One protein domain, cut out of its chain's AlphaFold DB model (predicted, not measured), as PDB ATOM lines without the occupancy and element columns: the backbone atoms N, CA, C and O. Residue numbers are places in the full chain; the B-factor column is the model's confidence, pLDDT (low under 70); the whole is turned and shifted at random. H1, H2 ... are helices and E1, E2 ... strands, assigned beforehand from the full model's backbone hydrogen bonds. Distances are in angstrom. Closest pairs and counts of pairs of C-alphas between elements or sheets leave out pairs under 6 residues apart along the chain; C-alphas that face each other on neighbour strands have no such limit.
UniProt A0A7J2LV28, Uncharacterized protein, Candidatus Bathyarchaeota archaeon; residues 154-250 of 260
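This is residues 154 to 250 of the 260 residues of an uncharacterized protein of Candidatus Bathyarchaeota archaeon (UniProt A0A7J2LV28). A small, strongly twisted sheet runs through the domain with the short strand E4 near its middle: on one side of E4 lies the hairpin of E2 and E3, with H3 covering E2 and the short H2 beside the strands, and on the other side lies the short edge strand E1, with H1 farther out at one end of the domain, only grazing the sheet. Long loops make much of the rest, and under half of the residues are in named elements. The printed part has 97 residues, with H1, E1, E2, E3, H2, H3 and E4 in that order; the sheet runs E1 E4 E2 E3, antiparallel throughout, and the class is mixed, helices and strands. The whole is compact, with a radius of gyration of the C-alphas of 13.2 A and spans of 40 by 29 by 24 A.

Start at Pro 154 and pass residues 154 to 167, which hold no named element; there residues 155 to 156 pair with 163 to 164, antiparallel. Find C-alpha 168 at (40.951, 48.986, 34.859), where H1 begins; it runs to residue 175, 10.3 A. E1 is residues 184 to 186. After residues 187 to 201, look for C-alpha 202 at (43.980, 49.722, 21.668): here E2 begins and runs to 208, 14.7 A. E3, residues 214 to 220, spans 15.6 A. H2 is residues 221 to 224, H3 residues 228 to 235, 10.6 A. E4, residues 244 to 247, ends at C-alpha 247 at (48.073, 46.151, 26.775).

Begin with the sheet, only just strongly twisted, its C-alphas up to 4.5 A off the best plane. In the hairpin E2 and E3, look at N 203 and O 219, 2.8 A apart. E4 pairs in a staggered way: with E2 over residues 244 to 245, where N 245 and O 202 are 2.8 A apart, and with E1 over residues 245 to 247, where N 185 and O 246 are 2.9 A apart. H3 is on the sheet over E2, at a height of 8.5 A, along the strands at 26 degrees to E2 on the local plane; the closest C-alphas of the two are those of Ala 207 and Leu 229, 5.6 A apart. H2 stands at the sheet's level; its closest C-alpha pair with E2 is Tyr 203 and Tyr 221, 5.1 A. H2 and H3 are close but not clearly touching, C-alphas 224 and 230 being 6.8 A apart. E3, H2, H3 and E4 form a split strand-helix-strand unit, two strands running the same way with E2 between them, and its crossover is right-handed. H1 only grazes the sheet with residues 168 to 173, and is apart from H2 and H3. In H1 and H3 every O i to N i+4 pair is within hydrogen-bond range; H2 is too short for one.

The farthest C-alphas, those of Asn 176 and Gly 212, are 40.2 A apart. The printed part has no cut. The link from E1 to E2, 15 residues, is long. Mean pLDDT of the printed part is 88.2; residues 237 to 242 are under 70.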
ATOM      1  N   PRO A 154      55.062  53.204  28.671       81.00
ATOM      2  CA  PRO A 154      53.731  53.287  28.044       81.00
ATOM      3  C   PRO A 154      53.790  53.683  26.558       81.00
ATOM      4  O   PRO A 154      54.786  54.211  26.082       81.00
ATOM      5  N   TYR A 155      52.743  53.375  25.789       85.56
ATOM      6  CA  TYR A 155      52.696  53.697  24.355       85.56
ATOM      7  C   TYR A 155      52.053  55.059  24.112       85.56
ATOM      8  O   TYR A 155      51.197  55.476  24.881       85.56
ATOM      9  N   ARG A 156      52.375  55.712  22.991       86.31
ATOM     10  CA  ARG A 156      51.577  56.829  22.464       86.31
ATOM     11  C   ARG A 156      50.732  56.374  21.283       86.31
ATOM     12  O   ARG A 156      51.175  55.567  20.466       86.31
ATOM     13  N   CYS A 157      49.518  56.902  21.195       91.12
ATOM     14  CA  CYS A 157      48.624  56.687  20.067       91.12
ATOM     15  C   CYS A 157      49.213  57.331  18.809       91.12
ATOM     16  O   CYS A 157      49.434  58.538  18.785       91.12
ATOM     17  N   GLY A 158      49.387  56.563  17.735       92.19
ATOM     18  CA  GLY A 158      49.926  57.075  16.472       92.19
ATOM     19  C   GLY A 158      49.065  58.149  15.794       92.19
ATOM     20  O   GLY A 158      49.568  58.852  14.930       92.19
ATOM     21  N   LYS A 159      47.784  58.296  16.173       94.00
ATOM     22  CA  LYS A 159      46.858  59.276  15.576       94.00
ATOM     23  C   LYS A 159      46.763  60.579  16.360       94.00
ATOM     24  O   LYS A 159      46.843  61.650  15.778       94.00
ATOM     25  N   CYS A 160      46.537  60.489  17.669       91.19
ATOM     26  CA  CYS A 160      46.313  61.660  18.521       91.19
ATOM     27  C   CYS A 160      47.513  62.002  19.411       91.19
ATOM     28  O   CYS A 160      47.444  62.969  20.161       91.19
ATOM     29  N   LEU A 161      48.574  61.187  19.386       86.94
ATOM     30  CA  LEU A 161      49.831  61.352  20.131       86.94
ATOM     31  C   LEU A 161      49.712  61.344  21.669       86.94
ATOM     32  O   LEU A 161      50.728  61.389  22.366       86.94
ATOM     33  N   LYS A 162      48.490  61.219  22.202       86.06
ATOM     34  CA  LYS A 162      48.192  60.975  23.624       86.06
ATOM     35  C   LYS A 162      48.732  59.617  24.068       86.06
ATOM     36  O   LYS A 162      48.814  58.690  23.255       86.06
ATOM     37  N   TRP A 163      49.071  59.492  25.348       84.62
ATOM     38  CA  TRP A 163      49.450  58.212  25.938       84.62
ATOM     39  C   TRP A 163      48.286  57.225  25.902       84.62
ATOM     40  O   TRP A 163      47.122  57.599  25.995       84.62
ATOM     41  N   ILE A 164      48.631  55.956  25.741       88.31
ATOM     42  CA  ILE A 164      47.734  54.823  25.872       88.31
ATOM     43  C   ILE A 164      47.861  54.339  27.311       88.31
ATOM     44  O   ILE A 164      48.886  53.770  27.696       88.31
ATOM     45  N   ILE A 165      46.816  54.590  28.089       88.06
ATOM     46  CA  ILE A 165      46.727  54.204  29.496       88.06
ATOM     47  C   ILE A 165      46.197  52.774  29.655       88.06
ATOM     48  O   ILE A 165      45.553  52.221  28.759       88.06
ATOM     49  N   TYR A 166      46.478  52.164  30.806       90.19
ATOM     50  CA  TYR A 166      46.014  50.813  31.110       90.19
ATOM     51  C   TYR A 166      44.531  50.803  31.489       90.19
ATOM     52  O   TYR A 166      44.064  51.643  32.250       90.19
ATOM     53  N   CYS A 167      43.807  49.813  30.970       91.81
ATOM     54  CA  CYS A 167      42.418  49.533  31.329       91.81
ATOM     55  C   CYS A 167      42.307  49.070  32.790       91.81
ATOM     56  O   CYS A 167      43.138  48.283  33.244       91.81
ATOM     57  N   ASP A 168      41.226  49.433  33.483       90.31
ATOM     58  CA  ASP A 168      40.951  48.986  34.859       90.31
ATOM     59  C   ASP A 168      41.016  47.461  35.011       90.31
ATOM     60  O   ASP A 168      41.546  46.948  35.995       90.31
ATOM     61  N   LYS A 169      40.565  46.709  33.996       91.56
ATOM     62  CA  LYS A 169      40.644  45.243  34.022       91.56
ATOM     63  C   LYS A 169      42.083  44.726  33.978       91.56
ATOM     64  O   LYS A 169      42.394  43.718  34.609       91.56
ATOM     65  N   VAL A 170      42.960  45.407  33.240       93.25
ATOM     66  CA  VAL A 170      44.399  45.105  33.237       93.25
ATOM     67  C   VAL A 170      44.983  45.396  34.613       93.25
ATOM     68  O   VAL A 170      45.709  44.558  35.141       93.25
ATOM     69  N   ILE A 171      44.640  46.542  35.208       92.38
ATOM     70  CA  ILE A 171      45.100  46.917  36.550       92.38
ATOM     71  C   ILE A 171      44.670  45.859  37.571       92.38
ATOM     72  O   ILE A 171      45.506  45.400  38.340       92.38
ATOM     73  N   GLU A 172      43.414  45.411  37.538       92.88
ATOM     74  CA  GLU A 172      42.881  44.371  38.426       92.88
ATOM     75  C   GLU A 172      43.610  43.025  38.260       92.88
ATOM     76  O   GLU A 172      44.023  42.407  39.243       92.88
ATOM     77  N   ILE A 173      43.797  42.563  37.020       93.38
ATOM     78  CA  ILE A 173      44.489  41.297  36.733       93.38
ATOM     79  C   ILE A 173      45.948  41.363  37.192       93.38
ATOM     80  O   ILE A 173      46.448  40.409  37.792       93.38
ATOM     81  N   CYS A 174      46.622  42.489  36.951       93.81
ATOM     82  CA  CYS A 174      47.964  42.729  37.454       93.81
ATOM     83  C   CYS A 174      47.970  42.772  38.984       93.81
ATOM     84  O   CYS A 174      48.725  42.034  39.589       93.81
ATOM     85  N   ALA A 175      47.112  43.544  39.646       91.81
ATOM     86  CA  ALA A 175      47.090  43.631  41.109       91.81
ATOM     87  C   ALA A 175      46.925  42.256  41.787       91.81
ATOM     88  O   ALA A 175      47.539  42.001  42.821       91.81
ATOM     89  N   ASN A 176      46.177  41.343  41.160       92.88
ATOM     90  CA  ASN A 176      45.961  39.975  41.640       92.88
ATOM     91  C   ASN A 176      46.997  38.946  41.146       92.88
ATOM     92  O   ASN A 176      46.854  37.755  41.416       92.88
ATOM     93  N   ASN A 177      48.028  39.375  40.412       91.69
ATOM     94  CA  ASN A 177      49.045  38.519  39.796       91.69
ATOM     95  C   ASN A 177      48.477  37.408  38.885       91.69
ATOM     96  O   ASN A 177      48.968  36.281  38.866       91.69
ATOM     97  N   GLN A 178      47.419  37.722  38.139       93.50
ATOM     98  CA  GLN A 178      46.698  36.770  37.290       93.50
ATOM     99  C   GLN A 178      47.054  36.887  35.805       93.50
ATOM    100  O   GLN A 178      46.548  36.122  34.993       93.50
ATOM    101  N   ASP A 179      47.893  37.837  35.409       91.88
ATOM    102  CA  ASP A 179      48.309  38.072  34.020       91.88
ATOM    103  C   ASP A 179      49.099  36.902  33.406       91.88
ATOM    104  O   ASP A 179      48.991  36.678  32.201       91.88
ATOM    105  N   GLY A 180      49.837  36.125  34.206       88.81
ATOM    106  CA  GLY A 180      50.752  35.099  33.694       88.81
ATOM    107  C   GLY A 180      51.818  35.724  32.787       88.81
ATOM    108  O   GLY A 180      52.382  36.757  33.147       88.81
ATOM    109  N   ASP A 181      52.029  35.135  31.604       87.38
ATOM    110  CA  ASP A 181      52.937  35.643  30.555       87.38
ATOM    111  C   ASP A 181      52.219  36.498  29.490       87.38
ATOM    112  O   ASP A 181      52.757  36.788  28.413       87.38
ATOM    113  N   ARG A 182      50.957  36.874  29.739       90.75
ATOM    114  CA  ARG A 182      50.156  37.626  28.769       90.75
ATOM    115  C   ARG A 182      50.695  39.045  28.619       90.75
ATOM    116  O   ARG A 182      50.922  39.754  29.589       90.75
ATOM    117  N   LYS A 183      50.815  39.490  27.367       90.69
ATOM    118  CA  LYS A 183      51.226  40.864  27.014       90.69
ATOM    119  C   LYS A 183      50.044  41.799  26.768       90.69
ATOM    120  O   LYS A 183      50.222  43.003  26.596       90.69
ATOM    121  N   TYR A 184      48.843  41.238  26.702       92.38
ATOM    122  CA  TYR A 184      47.601  41.956  26.477       92.38
ATOM    123  C   TYR A 184      46.396  41.086  26.856       92.38
ATOM    124  O   TYR A 184      46.510  39.864  26.969       92.38
ATOM    125  N   LEU A 185      45.242  41.731  27.005       91.75
ATOM    126  CA  LEU A 185      43.923  41.100  27.010       91.75
ATOM    127  C   LEU A 185      43.243  41.343  25.664       91.75
ATOM    128  O   LEU A 185      43.407  42.415  25.077       91.75
ATOM    129  N   GLU A 186      42.467  40.371  25.198       91.00
ATOM    130  CA  GLU A 186      41.616  40.539  24.022       91.00
ATOM    131  C   GLU A 186      40.354  41.296  24.431       91.00
ATOM    132  O   GLU A 186      39.608  40.870  25.312       91.00
ATOM    133  N   CYS A 187      40.141  42.471  23.838       90.94
ATOM    134  CA  CYS A 187      39.030  43.324  24.246       90.94
ATOM    135  C   CYS A 187      37.676  42.744  23.834       90.94
ATOM    136  O   CYS A 187      36.704  43.003  24.527       90.94
ATOM    137  N   GLU A 188      37.608  41.965  22.756       84.50
ATOM    138  CA  GLU A 188      36.356  41.391  22.236       84.50
ATOM    139  C   GLU A 188      35.702  40.402  23.216       84.50
ATOM    140  O   GLU A 188      34.484  40.258  23.226       84.50
ATOM    141  N   GLU A 189      36.493  39.777  24.090       84.25
ATOM    142  CA  GLU A 189      36.020  38.837  25.115       84.25
ATOM    143  C   GLU A 189      35.690  39.526  26.454       84.25
ATOM    144  O   GLU A 189      35.283  38.886  27.425       84.25
ATOM    145  N   CYS A 190      35.894  40.843  26.546       84.00
ATOM    146  CA  CYS A 190      35.736  41.582  27.789       84.00
ATOM    147  C   CYS A 190      34.259  41.933  28.050       84.00
ATOM    148  O   CYS A 190      33.617  42.526  27.185       84.00
ATOM    149  N   PRO A 191      33.726  41.729  29.272       80.88
ATOM    150  CA  PRO A 191      32.381  42.193  29.633       80.88
ATOM    151  C   PRO A 191      32.189  43.713  29.502       80.88
ATOM    152  O   PRO A 191      31.069  44.190  29.354       80.88
ATOM    153  N   LEU A 192      33.284  44.480  29.560       76.81
ATOM    154  CA  LEU A 192      33.285  45.937  29.388       76.81
ATOM    155  C   LEU A 192      33.389  46.362  27.912       76.81
ATOM    156  O   LEU A 192      33.499  47.554  27.618       76.81
ATOM    157  N   PHE A 193      33.376  45.415  26.971       81.31
ATOM    158  CA  PHE A 193      33.387  45.688  25.537       81.31
ATOM    159  C   PHE A 193      32.023  46.206  25.076       81.31
ATOM    160  O   PHE A 193      31.179  45.481  24.563       81.31
ATOM    161  N   ASN A 194      31.804  47.501  25.280       77.50
ATOM    162  CA  ASN A 194      30.567  48.197  24.937       77.50
ATOM    163  C   ASN A 194      30.447  48.421  23.415       77.50
ATOM    164  O   ASN A 194      30.641  49.541  22.957       77.50
ATOM    165  N   ASP A 195      30.232  47.373  22.614       75.75
ATOM    166  CA  ASP A 195      30.195  47.437  21.138       75.75
ATOM    167  C   ASP A 195      31.437  48.129  20.530       75.75
ATOM    168  O   ASP A 195      31.343  48.934  19.600       75.75
ATOM    169  N   GLY A 196      32.616  47.914  21.122       76.62
ATOM    170  CA  GLY A 196      33.843  48.616  20.726       76.62
ATOM    171  C   GLY A 196      33.958  50.073  21.205       76.62
ATOM    172  O   GLY A 196      34.842  50.796  20.748       76.62
ATOM    173  N   LYS A 197      33.105  50.529  22.132       80.44
ATOM    174  CA  LYS A 197      33.125  51.893  22.705       80.44
ATOM    175  C   LYS A 197      33.952  52.028  23.985       80.44
ATOM    176  O   LYS A 197      34.020  53.124  24.534       80.44
ATOM    177  N   CYS A 198      34.555  50.951  24.495       86.88
ATOM    178  CA  CYS A 198      35.434  51.057  25.661       86.88
ATOM    179  C   CYS A 198      36.610  52.009  25.337       86.88
ATOM    180  O   CYS A 198      37.286  51.813  24.322       86.88
ATOM    181  N   PRO A 199      36.865  53.039  26.168       85.88
ATOM    182  CA  PRO A 199      37.856  54.072  25.858       85.88
ATOM    183  C   PRO A 199      39.297  53.544  25.889       85.88
ATOM    184  O   PRO A 199      40.186  54.156  25.305       85.88
ATOM    185  N   PHE A 200      39.520  52.393  26.528       91.44
ATOM    186  CA  PHE A 200      40.835  51.776  26.700       91.44
ATOM    187  C   PHE A 200      41.189  50.760  25.607       91.44
ATOM    188  O   PHE A 200      42.216  50.091  25.703       91.44
ATOM    189  N   ILE A 201      40.342  50.596  24.582       93.44
ATOM    190  CA  ILE A 201      40.639  49.672  23.485       93.44
ATOM    191  C   ILE A 201      41.786  50.239  22.655       93.44
ATOM    192  O   ILE A 201      41.714  51.346  22.112       93.44
ATOM    193  N   VAL A 202      42.820  49.424  22.495       94.44
ATOM    194  CA  VAL A 202      43.980  49.722  21.668       94.44
ATOM    195  C   VAL A 202      43.907  48.896  20.400       94.44
ATOM    196  O   VAL A 202      43.858  47.668  20.444       94.44
ATOM    197  N   TYR A 203      43.950  49.573  19.262       93.81
ATOM    198  CA  TYR A 203      44.185  48.931  17.981       93.81
ATOM    199  C   TYR A 203      45.688  48.871  17.700       93.81
ATOM    200  O   TYR A 203      46.383  49.881  17.821       93.81
ATOM    201  N   HIS A 204      46.198  47.700  17.313       91.94
ATOM    202  CA  HIS A 204      47.583  47.533  16.864       91.94
ATOM    203  C   HIS A 204      47.616  46.962  15.447       91.94
ATOM    204  O   HIS A 204      47.441  45.762  15.232       91.94
ATOM    205  N   GLY A 205      47.896  47.821  14.474       92.00
ATOM    206  CA  GLY A 205      47.859  47.459  13.063       92.00
ATOM    207  C   GLY A 205      48.101  48.665  12.157       92.00
ATOM    208  O   GLY A 205      48.459  49.729  12.660       92.00
ATOM    209  N   PRO A 206      47.961  48.496  10.833       93.44
ATOM    210  CA  PRO A 206      48.033  49.604   9.888       93.44
ATOM    211  C   PRO A 206      46.858  50.572  10.088       93.44
ATOM    212  O   PRO A 206      45.710  50.134  10.205       93.44
ATOM    213  N   ALA A 207      47.152  51.868  10.134       95.50
ATOM    214  CA  ALA A 207      46.193  52.970  10.058       95.50
ATOM    215  C   ALA A 207      46.913  54.236   9.567       95.50
ATOM    216  O   ALA A 207      48.146  54.291   9.573       95.50
ATOM    217  N   HIS A 208      46.157  55.264   9.190       96.56
ATOM    218  CA  HIS A 208      46.737  56.574   8.925       96.56
ATOM    219  C   HIS A 208      47.097  57.231  10.255       96.56
ATOM    220  O   HIS A 208      46.245  57.391  11.135       96.56
ATOM    221  N   ASP A 209      48.359  57.604  10.415       94.00
ATOM    222  CA  ASP A 209      48.863  58.266  11.608       94.00
ATOM    223  C   ASP A 209      48.411  59.736  11.696       94.00
ATOM    224  O   ASP A 209      47.458  60.179  11.039       94.00
ATOM    225  N   TYR A 210      49.041  60.483  12.598       90.00
ATOM    226  CA  TYR A 210      48.798  61.906  12.759       90.00
ATOM    227  C   TYR A 210      49.075  62.716  11.476       90.00
ATOM    228  O   TYR A 210      48.288  63.602  11.147       90.00
ATOM    229  N   GLU A 211      50.145  62.393  10.748       90.62
ATOM    230  CA  GLU A 211      50.545  63.061   9.500       90.62
ATOM    231  C   GLU A 211      49.681  62.618   8.309       90.62
ATOM    232  O   GLU A 211      49.732  63.221   7.241       90.62
ATOM    233  N   GLY A 212      48.840  61.599   8.505       92.62
ATOM    234  CA  GLY A 212      48.038  60.999   7.447       92.62
ATOM    235  C   GLY A 212      48.787  59.909   6.685       92.62
ATOM    236  O   GLY A 212      48.268  59.422   5.688       92.62
ATOM    237  N   GLU A 213      49.957  59.492   7.165       95.12
ATOM    238  CA  GLU A 213      50.772  58.451   6.549       95.12
ATOM    239  C   GLU A 213      50.345  57.066   7.042       95.12
ATOM    240  O   GLU A 213      50.021  56.868   8.219       95.12
ATOM    241  N   GLU A 214      50.358  56.071   6.153       95.75
ATOM    242  CA  GLU A 214      50.081  54.689   6.541       95.75
ATOM    243  C   GLU A 214      51.234  54.147   7.392       95.75
ATOM    244  O   GLU A 214      52.351  53.932   6.914       95.75
ATOM    245  N   ARG A 215      50.955  53.868   8.667       93.31
ATOM    246  CA  ARG A 215      51.923  53.250   9.575       93.31
ATOM    247  C   ARG A 215      51.296  52.130  10.380       93.31
ATOM    248  O   ARG A 215      50.104  52.111  10.671       93.31
ATOM    249  N   LYS A 216      52.140  51.185  10.792       92.25
ATOM    250  CA  LYS A 216      51.770  50.135  11.740       92.25
ATOM    251  C   LYS A 216      52.201  50.529  13.147       92.25
ATOM    252  O   LYS A 216      53.341  50.285  13.537       92.25
ATOM    253  N   LEU A 217      51.281  51.120  13.902       91.44
ATOM    254  CA  LEU A 217      51.503  51.588  15.272       91.44
ATOM    255  C   LEU A 217      50.397  51.085  16.209       91.44
ATOM    256  O   LEU A 217      49.543  50.279  15.830       91.44
ATOM    257  N   ARG A 218      50.435  51.552  17.457       92.75
ATOM    258  CA  ARG A 218      49.324  51.422  18.398       92.75
ATOM    259  C   ARG A 218      48.498  52.695  18.385       92.75
ATOM    260  O   ARG A 218      49.042  53.796  18.354       92.75
ATOM    261  N   TYR A 219      47.190  52.530  18.441       94.06
ATOM    262  CA  TYR A 219      46.226  53.613  18.364       94.06
ATOM    263  C   TYR A 219      45.151  53.404  19.417       94.06
ATOM    264  O   TYR A 219      44.733  52.272  19.655       94.06
ATOM    265  N   HIS A 220      44.637  54.488  19.992       94.25
ATOM    266  CA  HIS A 220      43.303  54.437  20.576       94.25
ATOM    267  C   HIS A 220      42.334  54.014  19.481       94.25
ATOM    268  O   HIS A 220      42.287  54.648  18.424       94.25
ATOM    269  N   TYR A 221      41.564  52.955  19.716       94.06
ATOM    270  CA  TYR A 221      40.627  52.475  18.711       94.06
ATOM    271  C   TYR A 221      39.615  53.562  18.332       94.06
ATOM    272  O   TYR A 221      39.339  53.761  17.156       94.06
ATOM    273  N   SER A 222      39.166  54.367  19.298       93.12
ATOM    274  CA  SER A 222      38.289  55.520  19.061       93.12
ATOM    275  C   SER A 222      38.851  56.545  18.065       93.12
ATOM    276  O   SER A 222      38.064  57.174  17.360       93.12
ATOM    277  N   CYS A 223      40.176  56.689  17.960       94.00
ATOM    278  CA  CYS A 223      40.818  57.610  17.019       94.00
ATOM    279  C   CYS A 223      40.870  57.081  15.582       94.00
ATOM    280  O   CYS A 223      41.033  57.874  14.659       94.00
ATOM    281  N   VAL A 224      40.786  55.761  15.388       94.75
ATOM    282  CA  VAL A 224      41.017  55.120  14.081       94.75
ATOM    283  C   VAL A 224      39.909  54.153  13.662       94.75
ATOM    284  O   VAL A 224      39.988  53.566  12.592       94.75
ATOM    285  N   LYS A 225      38.841  53.995  14.455       92.00
ATOM    286  CA  LYS A 225      37.714  53.088  14.164       92.00
ATOM    287  C   LYS A 225      37.067  53.344  12.801       92.00
ATOM    288  O   LYS A 225      36.525  52.424  12.193       92.00
ATOM    289  N   ASP A 226      37.125  54.590  12.334       93.69
ATOM    290  CA  ASP A 226      36.538  55.014  11.070       93.69
ATOM    291  C   ASP A 226      37.505  54.978   9.888       93.69
ATOM    292  O   ASP A 226      37.058  55.117   8.748       93.69
ATOM    293  N   ASP A 227      38.785  54.713  10.148       94.75
ATOM    294  CA  ASP A 227      39.821  54.580   9.132       94.75
ATOM    295  C   ASP A 227      39.525  53.371   8.214       94.75
ATOM    296  O   ASP A 227      39.294  52.256   8.709       94.75
ATOM    297  N   PRO A 228      39.525  53.548   6.878       93.94
ATOM    298  CA  PRO A 228      39.286  52.463   5.929       93.94
ATOM    299  C   PRO A 228      40.236  51.270   6.092       93.94
ATOM    300  O   PRO A 228      39.805  50.125   5.924       93.94
ATOM    301  N   LEU A 229      41.507  51.515   6.438       93.31
ATOM    302  CA  LEU A 229      42.500  50.461   6.659       93.31
ATOM    303  C   LEU A 229      42.129  49.620   7.875       93.31
ATOM    304  O   LEU A 229      42.160  48.395   7.802       93.31
ATOM    305  N   VAL A 230      41.692  50.268   8.955       92.44
ATOM    306  CA  VAL A 230      41.266  49.589  10.183       92.44
ATOM    307  C   VAL A 230      40.005  48.772   9.934       92.44
ATOM    308  O   VAL A 230      39.969  47.597  10.287       92.44
ATOM    309  N   LYS A 231      38.992  49.334   9.264       91.56
ATOM    310  CA  LYS A 231      37.759  48.602   8.909       91.56
ATOM    311  C   LYS A 231      38.058  47.356   8.072       91.56
ATOM    312  O   LYS A 231      37.544  46.276   8.365       91.56
ATOM    313  N   LYS A 232      38.925  47.491   7.063       90.56
ATOM    314  CA  LYS A 232      39.381  46.376   6.221       90.56
ATOM    315  C   LYS A 232      40.149  45.334   7.032       90.56
ATOM    316  O   LYS A 232      39.909  44.137   6.871       90.56
ATOM    317  N   GLU A 233      41.057  45.784   7.893       89.31
ATOM    318  CA  GLU A 233      41.877  44.901   8.710       89.31
ATOM    319  C   GLU A 233      41.007  44.122   9.690       89.31
ATOM    320  O   GLU A 233      41.127  42.904   9.739       89.31
ATOM    321  N   LEU A 234      40.074  44.773  10.395       87.75
ATOM    322  CA  LEU A 234      39.132  44.137  11.322       87.75
ATOM    323  C   LEU A 234      38.221  43.114  10.629       87.75
ATOM    324  O   LEU A 234      38.067  42.011  11.152       87.75
ATOM    325  N   ALA A 235      37.718  43.412   9.428       85.12
ATOM    326  CA  ALA A 235      36.862  42.505   8.655       85.12
ATOM    327  C   ALA A 235      37.597  41.277   8.072       85.12
ATOM    328  O   ALA A 235      36.966  40.288   7.699       85.12
ATOM    329  N   SER A 236      38.927  41.319   7.966       80.81
ATOM    330  CA  SER A 236      39.718  40.221   7.409       80.81
ATOM    331  C   SER A 236      39.793  39.023   8.364       80.81
ATOM    332  O   SER A 236      40.365  39.111   9.450       80.81
ATOM    333  N   SER A 237      39.312  37.856   7.927       61.84
ATOM    334  CA  SER A 237      39.472  36.574   8.639       61.84
ATOM    335  C   SER A 237      40.896  36.001   8.574       61.84
ATOM    336  O   SER A 237      41.186  34.973   9.181       61.84
ATOM    337  N   ARG A 238      41.806  36.643   7.822       62.38
ATOM    338  CA  ARG A 238      43.195  36.187   7.635       62.38
ATOM    339  C   ARG A 238      44.172  36.743   8.669       62.38
ATOM    340  O   ARG A 238      45.297  36.244   8.754       62.38
ATOM    341  N   SER A 239      43.801  37.765   9.438       60.31
ATOM    342  CA  SER A 239      44.712  38.359  10.417       60.31
ATOM    343  C   SER A 239      44.789  37.503  11.677       60.31
ATOM    344  O   SER A 239      43.884  37.474  12.498       60.31
ATOM    345  N   ARG A 240      45.916  36.806  11.836       57.22
ATOM    346  CA  ARG A 240      46.195  35.855  12.928       57.22
ATOM    347  C   ARG A 240      46.428  36.485  14.314       57.22
ATOM    348  O   ARG A 240      46.967  35.807  15.181       57.22
ATOM    349  N   LYS A 241      46.141  37.771  14.528       60.69
ATOM    350  CA  LYS A 241      46.450  38.461  15.792       60.69
ATOM    351  C   LYS A 241      45.225  39.198  16.324       60.69
ATOM    352  O   LYS A 241      44.465  39.715  15.506       60.69
ATOM    353  N   PRO A 242      45.084  39.311  17.653       60.44
ATOM    354  CA  PRO A 242      44.051  40.141  18.238       60.44
ATOM    355  C   PRO A 242      44.295  41.588  17.826       60.44
ATOM    356  O   PRO A 242      45.398  42.127  17.961       60.44
ATOM    357  N   LYS A 243      43.265  42.181  17.228       79.75
ATOM    358  CA  LYS A 243      43.337  43.502  16.597       79.75
ATOM    359  C   LYS A 243      42.974  44.601  17.581       79.75
ATOM    360  O   LYS A 243      43.487  45.709  17.461       79.75
ATOM    361  N   LEU A 244      42.119  44.267  18.545       91.31
ATOM    362  CA  LEU A 244      41.617  45.134  19.599       91.31
ATOM    363  C   LEU A 244      42.037  44.550  20.943       91.31
ATOM    364  O   LEU A 244      41.553  43.500  21.365       91.31
ATOM    365  N   ILE A 245      42.972  45.223  21.599       92.94
ATOM    366  CA  ILE A 245      43.628  44.727  22.803       92.94
ATOM    367  C   ILE A 245      43.613  45.763  23.921       92.94
ATOM    368  O   ILE A 245      43.499  46.962  23.673       92.94
ATOM    369  N   ALA A 246      43.796  45.299  25.151       93.50
ATOM    370  CA  ALA A 246      44.231  46.122  26.271       93.50
ATOM    371  C   ALA A 246      45.657  45.678  26.646       93.50
ATOM    372  O   ALA A 246      45.823  44.533  27.075       93.50
ATOM    373  N   PRO A 247      46.696  46.509  26.441       93.00
ATOM    374  CA  PRO A 247      48.073  46.151  26.775       93.00
ATOM    375  C   PRO A 247      48.222  45.821  28.258       93.00
ATOM    376  O   PRO A 247      47.631  46.494  29.096       93.00
ATOM    377  N   ILE A 248      49.030  44.813  28.578       93.44
ATOM    378  CA  ILE A 248      49.456  44.502  29.947       93.44
ATOM    379  C   ILE A 248      50.894  45.021  30.108       93.44
ATOM    380  O   ILE A 248      51.693  44.854  29.182       93.44
ATOM    381  N   PRO A 249      51.262  45.654  31.236       92.31
ATOM    382  CA  PRO A 249      52.656  45.988  31.504       92.31
ATOM    383  C   PRO A 249      53.465  44.709  31.757       92.31
ATOM    384  O   PRO A 249      53.181  43.962  32.693       92.31
ATOM    385  N   TRP A 250      54.507  44.481  30.959       92.38
ATOM    386  CA  TRP A 250      55.531  43.462  31.222       92.38
ATOM    387  C   TRP A 250      56.911  44.116  31.240       92.38
ATOM    388  O   TRP A 250      57.074  45.195  30.671       92.38
TER     389      TRP A 250